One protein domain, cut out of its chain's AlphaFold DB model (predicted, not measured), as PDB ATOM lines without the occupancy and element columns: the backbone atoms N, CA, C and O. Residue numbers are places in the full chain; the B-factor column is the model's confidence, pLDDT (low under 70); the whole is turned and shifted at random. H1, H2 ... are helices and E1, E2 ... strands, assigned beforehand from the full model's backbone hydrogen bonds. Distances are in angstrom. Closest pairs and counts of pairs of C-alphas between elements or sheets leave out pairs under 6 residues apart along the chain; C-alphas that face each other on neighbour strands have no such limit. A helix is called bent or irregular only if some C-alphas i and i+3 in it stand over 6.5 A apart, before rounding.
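What this domain is: This is residues 2 to 69 of the 84 residues of an uncharacterized protein of Caballeronia sordidicola (UniProt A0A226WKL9). What shape does the backbone make? A three-stranded sheet, E3 to E5, and the small hairpin of E1 and E2 form two sides of the body, and H2 runs from the end of E5 to E2 between them. H1 sticks out as an arm, its residues 2 to 12 standing free. What is it built of? The printed part has 68 residues with two named helices and five named strands, in the order H1 E1 E2 E3 E4 E5 H2, a mixed class; the larger sheet, E3 - E4 - E5, is antiparallel. The whole is loose, with a radius of gyration of the C-alphas of 14.2 A, and spans 45 by 30 by 18 A.

How they stand to each other: How is the larger sheet joined? E3, residues 34 to 38, E4, residues 47 to 51, and E5, residues 54 to 57, form a meander, each strand the antiparallel neighbour of the one before. N 35 and O 50, and N 49 and O 56, are within hydrogen-bond range, each pair at 2.9 A. Where does H2 stand? H2, residues 58 to 68, is on this sheet over E5 and stands up from it at 55 degrees. Its closest C-alphas to E4 are those of Trp 58 and Cys 48, 5.3 A apart; to E2, residues 24 to 27, those of Met 64 and Gln 26, 5.3 A. What of the rest? E1, residues 18 to 21, and E2 are an antiparallel hairpin, with N 19 and O 26 2.9 A apart. H1, residues 2 to 13, is apart from H2. Every O i to N i+4 pair is within hydrogen-bond range in H1, and 4 of 7 in H2.

Where its parts are: Where are the anchors? H1 begins at C-alpha 2, (1.669, 3.571, -11.463), and H2 ends at C-alpha 68, (32.996, 23.152, 2.229). How long are the helices? From first to last C-alpha H1 is 16.4 A and H2 16.3 A; H2 is only just irregular, with C-alphas 64 and 67 6.51 A apart.

The domain as a whole: Which C-alphas are farthest apart? Those of Gly 3 and Asp 43, at 45.9 A. Is anything cut or uncertain? The printed part has no cut and no long link; pLDDT is under 70 at residues 12 to 13.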
ATOM      1  N   LEU A   2       1.040   2.429 -10.769       77.69
ATOM      2  CA  LEU A   2       1.669   3.571 -11.463       77.69
ATOM      3  C   LEU A   2       1.721   4.883 -10.642       77.69
ATOM      4  O   LEU A   2       2.744   5.555 -10.628       77.69
ATOM      5  N   GLY A   3       0.665   5.218  -9.890       82.62
ATOM      6  CA  GLY A   3       0.622   6.465  -9.105       82.62
ATOM      7  C   GLY A   3       1.690   6.572  -8.006       82.62
ATOM      8  O   GLY A   3       2.248   7.641  -7.801       82.62
ATOM      9  N   LYS A   4       2.049   5.459  -7.350       81.50
ATOM     10  CA  LYS A   4       3.124   5.445  -6.338       81.50
ATOM     11  C   LYS A   4       4.510   5.635  -6.965       81.50
ATOM     12  O   LYS A   4       5.354   6.287  -6.364       81.50
ATOM     13  N   LEU A   5       4.729   5.090  -8.164       81.50
ATOM     14  CA  LEU A   5       5.975   5.264  -8.912       81.50
ATOM     15  C   LEU A   5       6.139   6.714  -9.379       81.50
ATOM     16  O   LEU A   5       7.212   7.285  -9.217       81.50
ATOM     17  N   ILE A   6       5.067   7.326  -9.891       82.81
ATOM     18  CA  ILE A   6       5.065   8.738 -10.297       82.81
ATOM     19  C   ILE A   6       5.346   9.647  -9.097       82.81
ATOM     20  O   ILE A   6       6.168  10.548  -9.206       82.81
ATOM     21  N   GLU A   7       4.723   9.401  -7.944       83.12
ATOM     22  CA  GLU A   7       4.987  10.174  -6.724       83.12
ATOM     23  C   GLU A   7       6.424  10.002  -6.213       83.12
ATOM     24  O   GLU A   7       7.056  10.975  -5.805       83.12
ATOM     25  N   LYS A   8       6.981   8.786  -6.283       74.31
ATOM     26  CA  LYS A   8       8.390   8.534  -5.943       74.31
ATOM     27  C   LYS A   8       9.333   9.281  -6.893       74.31
ATOM     28  O   LYS A   8      10.228   9.974  -6.425       74.31
ATOM     29  N   MET A   9       9.084   9.206  -8.202       76.81
ATOM     30  CA  MET A   9       9.831   9.949  -9.225       76.81
ATOM     31  C   MET A   9       9.744  11.460  -8.997       76.81
ATOM     32  O   MET A   9      10.764  12.136  -9.024       76.81
ATOM     33  N   ARG A  10       8.555  11.996  -8.695       74.44
ATOM     34  CA  ARG A  10       8.364  13.421  -8.382       74.44
ATOM     35  C   ARG A  10       9.145  13.858  -7.150       74.44
ATOM     36  O   ARG A  10       9.724  14.932  -7.181       74.44
ATOM     37  N   ARG A  11       9.180  13.047  -6.088       71.81
ATOM     38  CA  ARG A  11       9.968  13.353  -4.881       71.81
ATOM     39  C   ARG A  11      11.468  13.346  -5.147       71.81
ATOM     40  O   ARG A  11      12.154  14.229  -4.655       71.81
ATOM     41  N   LEU A  12      11.957  12.384  -5.930       66.81
ATOM     42  CA  LEU A  12      13.370  12.316  -6.309       66.81
ATOM     43  C   LEU A  12      13.773  13.485  -7.218       66.81
ATOM     44  O   LEU A  12      14.838  14.053  -7.032       66.81
ATOM     45  N   LEU A  13      12.897  13.889  -8.141       69.31
ATOM     46  CA  LEU A  13      13.108  15.041  -9.025       69.31
ATOM     47  C   LEU A  13      12.870  16.398  -8.342       69.31
ATOM     48  O   LEU A  13      13.171  17.430  -8.933       69.31
ATOM     49  N   ALA A  14      12.289  16.422  -7.139       75.81
ATOM     50  CA  ALA A  14      12.029  17.659  -6.404       75.81
ATOM     51  C   ALA A  14      13.266  18.179  -5.661       75.81
ATOM     52  O   ALA A  14      13.279  19.344  -5.264       75.81
ATOM     53  N   VAL A  15      14.279  17.333  -5.452       84.31
ATOM     54  CA  VAL A  15      15.529  17.746  -4.816       84.31
ATOM     55  C   VAL A  15      16.455  18.287  -5.895       84.31
ATOM     56  O   VAL A  15      16.827  17.567  -6.815       84.31
ATOM     57  N   VAL A  16      16.800  19.563  -5.773       91.44
ATOM     58  CA  VAL A  16      17.775  20.231  -6.634       91.44
ATOM     59  C   VAL A  16      19.109  20.233  -5.898       91.44
ATOM     60  O   VAL A  16      19.208  20.747  -4.786       91.44
ATOM     61  N   HIS A  17      20.127  19.645  -6.506       94.62
ATOM     62  CA  HIS A  17      21.474  19.520  -5.966       94.62
ATOM     63  C   HIS A  17      22.399  20.647  -6.412       94.62
ATOM     64  O   HIS A  17      23.361  20.958  -5.707       94.62
ATOM     65  N   VAL A  18      22.127  21.271  -7.560       95.69
ATOM     66  CA  VAL A  18      22.945  22.368  -8.084       95.69
ATOM     67  C   VAL A  18      22.117  23.574  -8.493       95.69
ATOM     68  O   VAL A  18      21.019  23.465  -9.030       95.69
ATOM     69  N   ARG A  19      22.675  24.760  -8.264       94.94
ATOM     70  CA  ARG A  19      22.057  26.043  -8.605       94.94
ATOM     71  C   ARG A  19      23.078  26.984  -9.217       94.94
ATOM     72  O   ARG A  19      24.266  26.896  -8.917       94.94
ATOM     73  N   ASP A  20      22.605  27.905 -10.042       94.38
ATOM     74  CA  ASP A  20      23.443  29.010 -10.490       94.38
ATOM     75  C   ASP A  20      23.632  30.005  -9.337       94.38
ATOM     76  O   ASP A  20      22.679  30.355  -8.635       94.38
ATOM     77  N   GLY A  21      24.872  30.433  -9.127       89.56
ATOM     78  CA  GLY A  21      25.250  31.469  -8.173       89.56
ATOM     79  C   GLY A  21      26.266  32.432  -8.781       89.56
ATOM     80  O   GLY A  21      26.657  32.306  -9.943       89.56
ATOM     81  N   ASP A  22      26.734  33.386  -7.980       86.12
ATOM     82  CA  ASP A  22      27.593  34.484  -8.453       86.12
ATOM     83  C   ASP A  22      28.949  34.019  -9.018       86.12
ATOM     84  O   ASP A  22      29.600  34.746  -9.766       86.12
ATOM     85  N   LEU A  23      29.378  32.799  -8.681       83.25
ATOM     86  CA  LEU A  23      30.640  32.197  -9.129       83.25
ATOM     87  C   LEU A  23      30.435  31.062 -10.149       83.25
ATOM     88  O   LEU A  23      31.338  30.251 -10.365       83.25
ATOM     89  N   GLY A  24      29.254  30.995 -10.768       90.00
ATOM     90  CA  GLY A  24      28.844  29.907 -11.652       90.00
ATOM     91  C   GLY A  24      28.039  28.840 -10.915       90.00
ATOM     92  O   GLY A  24      27.333  29.137  -9.952       90.00
ATOM     93  N   LEU A  25      28.118  27.594 -11.385       94.19
ATOM     94  CA  LEU A  25      27.387  26.485 -10.781       94.19
ATOM     95  C   LEU A  25      27.885  26.214  -9.356       94.19
ATOM     96  O   LEU A  25      29.090  26.203  -9.109       94.19
ATOM     97  N   GLN A  26      26.960  26.006  -8.420       95.44
ATOM     98  CA  GLN A  26      27.235  25.763  -7.004       95.44
ATOM     99  C   GLN A  26      26.374  24.623  -6.469       95.44
ATOM    100  O   GLN A  26      25.274  24.376  -6.968       95.44
ATOM    101  N   ILE A  27      26.861  23.952  -5.424       95.12
ATOM    102  CA  ILE A  27      26.059  22.978  -4.681       95.12
ATOM    103  C   ILE A  27      24.970  23.743  -3.919       95.12
ATOM    104  O   ILE A  27      25.243  24.761  -3.279       95.12
ATOM    105  N   ALA A  28      23.725  23.287  -4.042       93.81
ATOM    106  CA  ALA A  28      22.578  23.947  -3.432       93.81
ATOM    107  C   ALA A  28      22.542  23.777  -1.900       93.81
ATOM    108  O   ALA A  28      22.207  24.733  -1.203       93.81
ATOM    109  N   GLU A  29      22.915  22.595  -1.404       92.12
ATOM    110  CA  GLU A  29      22.913  22.200   0.018       92.12
ATOM    111  C   GLU A  29      24.158  21.340   0.337       92.12
ATOM    112  O   GLU A  29      25.219  21.571  -0.223       92.12
ATOM    113  N   GLU A  30      24.092  20.343   1.221       93.56
ATOM    114  CA  GLU A  30      25.240  19.485   1.570       93.56
ATOM    115  C   GLU A  30      25.290  18.175   0.768       93.56
ATOM    116  O   GLU A  30      26.306  17.479   0.763       93.56
ATOM    117  N   THR A  31      24.190  17.804   0.106       91.50
ATOM    118  CA  THR A  31      24.091  16.558  -0.667       91.50
ATOM    119  C   THR A  31      24.062  16.841  -2.160       91.50
ATOM    120  O   THR A  31      23.207  17.578  -2.647       91.50
ATOM    121  N   VAL A  32      24.941  16.159  -2.895       93.44
ATOM    122  CA  VAL A  32      24.937  16.091  -4.359       93.44
ATOM    123  C   VAL A  32      24.746  14.648  -4.786       93.44
ATOM    124  O   VAL A  32      25.401  13.747  -4.263       93.44
ATOM    125  N   ARG A  33      23.864  14.429  -5.761       92.69
ATOM    126  CA  ARG A  33      23.678  13.134  -6.417       92.69
ATOM    127  C   ARG A  33      23.721  13.330  -7.919       92.69
ATOM    128  O   ARG A  33      23.192  14.302  -8.445       92.69
ATOM    129  N   GLY A  34      24.348  12.395  -8.610       92.25
ATOM    130  CA  GLY A  34      24.504  12.458 -10.051       92.25
ATOM    131  C   GLY A  34      25.043  11.151 -10.599       92.25
ATOM    132  O   GLY A  34      25.182  10.168  -9.870       92.25
ATOM    133  N   ARG A  35      25.354  11.145 -11.890       94.44
ATOM    134  CA  ARG A  35      26.037  10.029 -12.546       94.44
ATOM    135  C   ARG A  35      27.449  10.430 -12.919       94.44
ATOM    136  O   ARG A  35      27.653  11.534 -13.409       94.44
ATOM    137  N   ILE A  36      28.396   9.527 -12.708       95.31
ATOM    138  CA  ILE A  36      29.750   9.654 -13.247       95.31
ATOM    139  C   ILE A  36      29.689   9.199 -14.707       95.31
ATOM    140  O   ILE A  36      29.181   8.115 -14.990       95.31
ATOM    141  N   GLU A  37      30.179  10.024 -15.626       95.50
ATOM    142  CA  GLU A  37      30.204   9.740 -17.062       95.50
ATOM    143  C   GLU A  37      31.605   9.994 -17.632       95.50
ATOM    144  O   GLU A  37      32.438  10.673 -17.026       95.50
ATOM    145  N   TRP A  38      31.885   9.430 -18.805       95.06
ATOM    146  CA  TRP A  38      33.130   9.709 -19.513       95.06
ATOM    147  C   TRP A  38      33.134  11.154 -20.028       95.06
ATOM    148  O   TRP A  38      32.121  11.674 -20.513       95.06
ATOM    149  N   ASP A  39      34.272  11.821 -19.884       92.75
ATOM    150  CA  ASP A  39      34.425  13.217 -20.268       92.75
ATOM    151  C   ASP A  39      34.576  13.417 -21.793       92.75
ATOM    152  O   ASP A  39      34.398  14.530 -22.287       92.75
ATOM    153  N   GLY A  40      34.764  12.333 -22.551       92.00
ATOM    154  CA  GLY A  40      34.855  12.362 -24.011       92.00
ATOM    155  C   GLY A  40      36.259  12.653 -24.538       92.00
ATOM    156  O   GLY A  40      36.419  12.794 -25.750       92.00
ATOM    157  N   ASP A  41      37.245  12.758 -23.649       92.50
ATOM    158  CA  ASP A  41      38.636  13.044 -23.976       92.50
ATOM    159  C   ASP A  41      39.506  11.843 -23.579       92.50
ATOM    160  O   ASP A  41      39.603  11.482 -22.408       92.50
ATOM    161  N   ASP A  42      40.121  11.195 -24.569       89.19
ATOM    162  CA  ASP A  42      40.985  10.027 -24.355       89.19
ATOM    163  C   ASP A  42      42.313  10.391 -23.660       89.19
ATOM    164  O   ASP A  42      42.941   9.533 -23.031       89.19
ATOM    165  N   ASP A  43      42.746  11.653 -23.761       91.50
ATOM    166  CA  ASP A  43      43.960  12.150 -23.107       91.50
ATOM    167  C   ASP A  43      43.681  12.610 -21.669       91.50
ATOM    168  O   ASP A  43      44.581  12.621 -20.812       91.50
ATOM    169  N   SER A  44      42.426  12.948 -21.372       83.75
ATOM    170  CA  SER A  44      41.982  13.230 -20.018       83.75
ATOM    171  C   SER A  44      41.845  11.942 -19.210       83.75
ATOM    172  O   SER A  44      41.360  10.905 -19.651       83.75
ATOM    173  N   ARG A  45      42.297  12.002 -17.955       86.12
ATOM    174  CA  ARG A  45      42.169  10.895 -16.992       86.12
ATOM    175  C   ARG A  45      41.070  11.137 -15.968       86.12
ATOM    176  O   ARG A  45      41.039  10.448 -14.949       86.12
ATOM    177  N   MET A  46      40.228  12.142 -16.190       93.69
ATOM    178  CA  MET A  46      39.177  12.548 -15.264       93.69
ATOM    179  C   MET A  46      37.807  12.163 -15.829       93.69
ATOM    180  O   MET A  46      37.617  12.180 -17.036       93.69
ATOM    181  N   PRO A  47      36.829  11.806 -14.987       95.38
ATOM    182  CA  PRO A  47      35.458  11.690 -15.452       95.38
ATOM    183  C   PRO A  47      34.802  13.074 -15.530       95.38
ATOM    184  O   PRO A  47      35.295  14.050 -14.973       95.38
ATOM    185  N   CYS A  48      33.613  13.138 -16.105       96.94
ATOM    186  CA  CYS A  48      32.668  14.214 -15.826       96.94
ATOM    187  C   CYS A  48      31.537  13.676 -14.937       96.94
ATOM    188  O   CYS A  48      31.407  12.466 -14.722       96.94
ATOM    189  N   VAL A  49      30.701  14.564 -14.408       96.69
ATOM    190  CA  VAL A  49      29.487  14.165 -13.691       96.69
ATOM    191  C   VAL A  49      28.258  14.843 -14.275       96.69
ATOM    192  O   VAL A  49      28.311  15.980 -14.733       96.69
ATOM    193  N   VAL A  50      27.126  14.149 -14.243       96.06
ATOM    194  CA  VAL A  50      25.819  14.697 -14.605       96.06
ATOM    195  C   VAL A  50      24.979  14.828 -13.341       96.06
ATOM    196  O   VAL A  50      24.578  13.819 -12.760       96.06
ATOM    197  N   ILE A  51      24.714  16.066 -12.925       95.25
ATOM    198  CA  ILE A  51      23.954  16.420 -11.717       95.25
ATOM    199  C   ILE A  51      22.736  17.235 -12.146       95.25
ATOM    200  O   ILE A  51      22.877  18.196 -12.897       95.25
ATOM    201  N   ASP A  52      21.534  16.837 -11.729       93.25
ATOM    202  CA  ASP A  52      20.264  17.464 -12.142       93.25
ATOM    203  C   ASP A  52      20.113  17.617 -13.671       93.25
ATOM    204  O   ASP A  52      19.527  18.572 -14.179       93.25
ATOM    205  N   GLY A  53      20.685  16.682 -14.437       92.56
ATOM    206  CA  GLY A  53      20.707  16.727 -15.904       92.56
ATOM    207  C   GLY A  53      21.734  17.692 -16.511       92.56
ATOM    208  O   GLY A  53      21.823  17.786 -17.733       92.56
ATOM    209  N   ARG A  54      22.535  18.379 -15.690       94.69
ATOM    210  CA  ARG A  54      23.621  19.267 -16.121       94.69
ATOM    211  C   ARG A  54      24.947  18.516 -16.106       94.69
ATOM    212  O   ARG A  54      25.305  17.924 -15.092       94.69
ATOM    213  N   ARG A  55      25.684  18.566 -17.217       96.06
ATOM    214  CA  ARG A  55      27.070  18.086 -17.283       96.06
ATOM    215  C   ARG A  55      27.986  19.061 -16.545       96.06
ATOM    216  O   ARG A  55      27.896  20.264 -16.770       96.06
ATOM    217  N   VAL A  56      28.852  18.524 -15.697       96.69
ATOM    218  CA  VAL A  56      29.826  19.252 -14.884       96.69
ATOM    219  C   VAL A  56      31.173  18.556 -15.034       96.69
ATOM    220  O   VAL A  56      31.303  17.364 -14.749       96.69
ATOM    221  N   GLU A  57      32.177  19.297 -15.489       95.75
ATOM    222  CA  GLU A  57      33.537  18.770 -15.607       95.75
ATOM    223  C   GLU A  57      34.173  18.593 -14.222       95.75
ATOM    224  O   GLU A  57      33.845  19.315 -13.275       95.75
ATOM    225  N   TRP A  58      35.113  17.654 -14.078       95.19
ATOM    226  CA  TRP A  58      35.683  17.321 -12.763       95.19
ATOM    227  C   TRP A  58      36.287  18.526 -12.034       95.19
ATOM    228  O   TRP A  58      36.108  18.695 -10.827       95.19
ATOM    229  N   GLY A  59      36.980  19.397 -12.774       94.00
ATOM    230  CA  GLY A  59      37.558  20.620 -12.220       94.00
ATOM    231  C   GLY A  59      36.502  21.607 -11.713       94.00
ATOM    232  O   GLY A  59      36.722  22.284 -10.710       94.00
ATOM    233  N   GLU A  60      35.335  21.659 -12.357       95.25
ATOM    234  CA  GLU A  60      34.216  22.486 -11.905       95.25
ATOM    235  C   GLU A  60      33.578  21.921 -10.634       95.25
ATOM    236  O   GLU A  60      33.344  22.681  -9.694       95.25
ATOM    237  N   LEU A  61      33.402  20.598 -10.547       95.00
ATOM    238  CA  LEU A  61      32.975  19.943  -9.309       95.00
ATOM    239  C   LEU A  61      33.954  20.238  -8.158       95.00
ATOM    240  O   LEU A  61      33.532  20.585  -7.057       95.00
ATOM    241  N   GLY A  62      35.262  20.168  -8.419       94.31
ATOM    242  CA  GLY A  62      36.295  20.534  -7.446       94.31
ATOM    243  C   GLY A  62      36.177  21.985  -6.965       94.31
ATOM    244  O   GLY A  62      36.257  22.246  -5.765       94.31
ATOM    245  N   ARG A  63      35.914  22.929  -7.877       94.62
ATOM    246  CA  ARG A  63      35.655  24.338  -7.534       94.62
ATOM    247  C   ARG A  63      34.406  24.491  -6.668       94.62
ATOM    248  O   ARG A  63      34.424  25.254  -5.708       94.62
ATOM    249  N   MET A  64      33.334  23.766  -6.981       95.12
ATOM    250  CA  MET A  64      32.097  23.786  -6.197       95.12
ATOM    251  C   MET A  64      32.313  23.306  -4.755       95.12
ATOM    252  O   MET A  64      31.693  23.840  -3.842       95.12
ATOM    253  N   LEU A  65      33.220  22.349  -4.532       94.44
ATOM    254  CA  LEU A  65      33.549  21.841  -3.197       94.44
ATOM    255  C   LEU A  65      34.298  22.849  -2.312       94.44
ATOM    256  O   LEU A  65      34.337  22.663  -1.097       94.44
ATOM    257  N   MET A  66      34.857  23.929  -2.873       92.69
ATOM    258  CA  MET A  66      35.581  24.943  -2.093       92.69
ATOM    259  C   MET A  66      34.710  25.617  -1.022       92.69
ATOM    260  O   MET A  66      35.241  26.100  -0.029       92.69
ATOM    261  N   THR A  67      33.380  25.621  -1.170       90.31
ATOM    262  CA  THR A  67      32.462  26.156  -0.148       90.31
ATOM    263  C   THR A  67      32.425  25.322   1.136       90.31
ATOM    264  O   THR A  67      31.908  25.793   2.145       90.31
ATOM    265  N   PHE A  68      32.973  24.104   1.114       94.44
ATOM    266  CA  PHE A  68      32.996  23.152   2.229       94.44
ATOM    267  C   PHE A  68      34.404  22.970   2.816       94.44
ATOM    268  O   PHE A  68      34.743  21.903   3.329       94.44
ATOM    269  N   GLU A  69      35.258  23.992   2.733       94.38
ATOM    270  CA  GLU A  69      36.602  23.944   3.312       94.38
ATOM    271  C   GLU A  69      36.564  23.542   4.801       94.38
ATOM    272  O   GLU A  69      35.826  24.108   5.607       94.38
TER     273      GLU A  69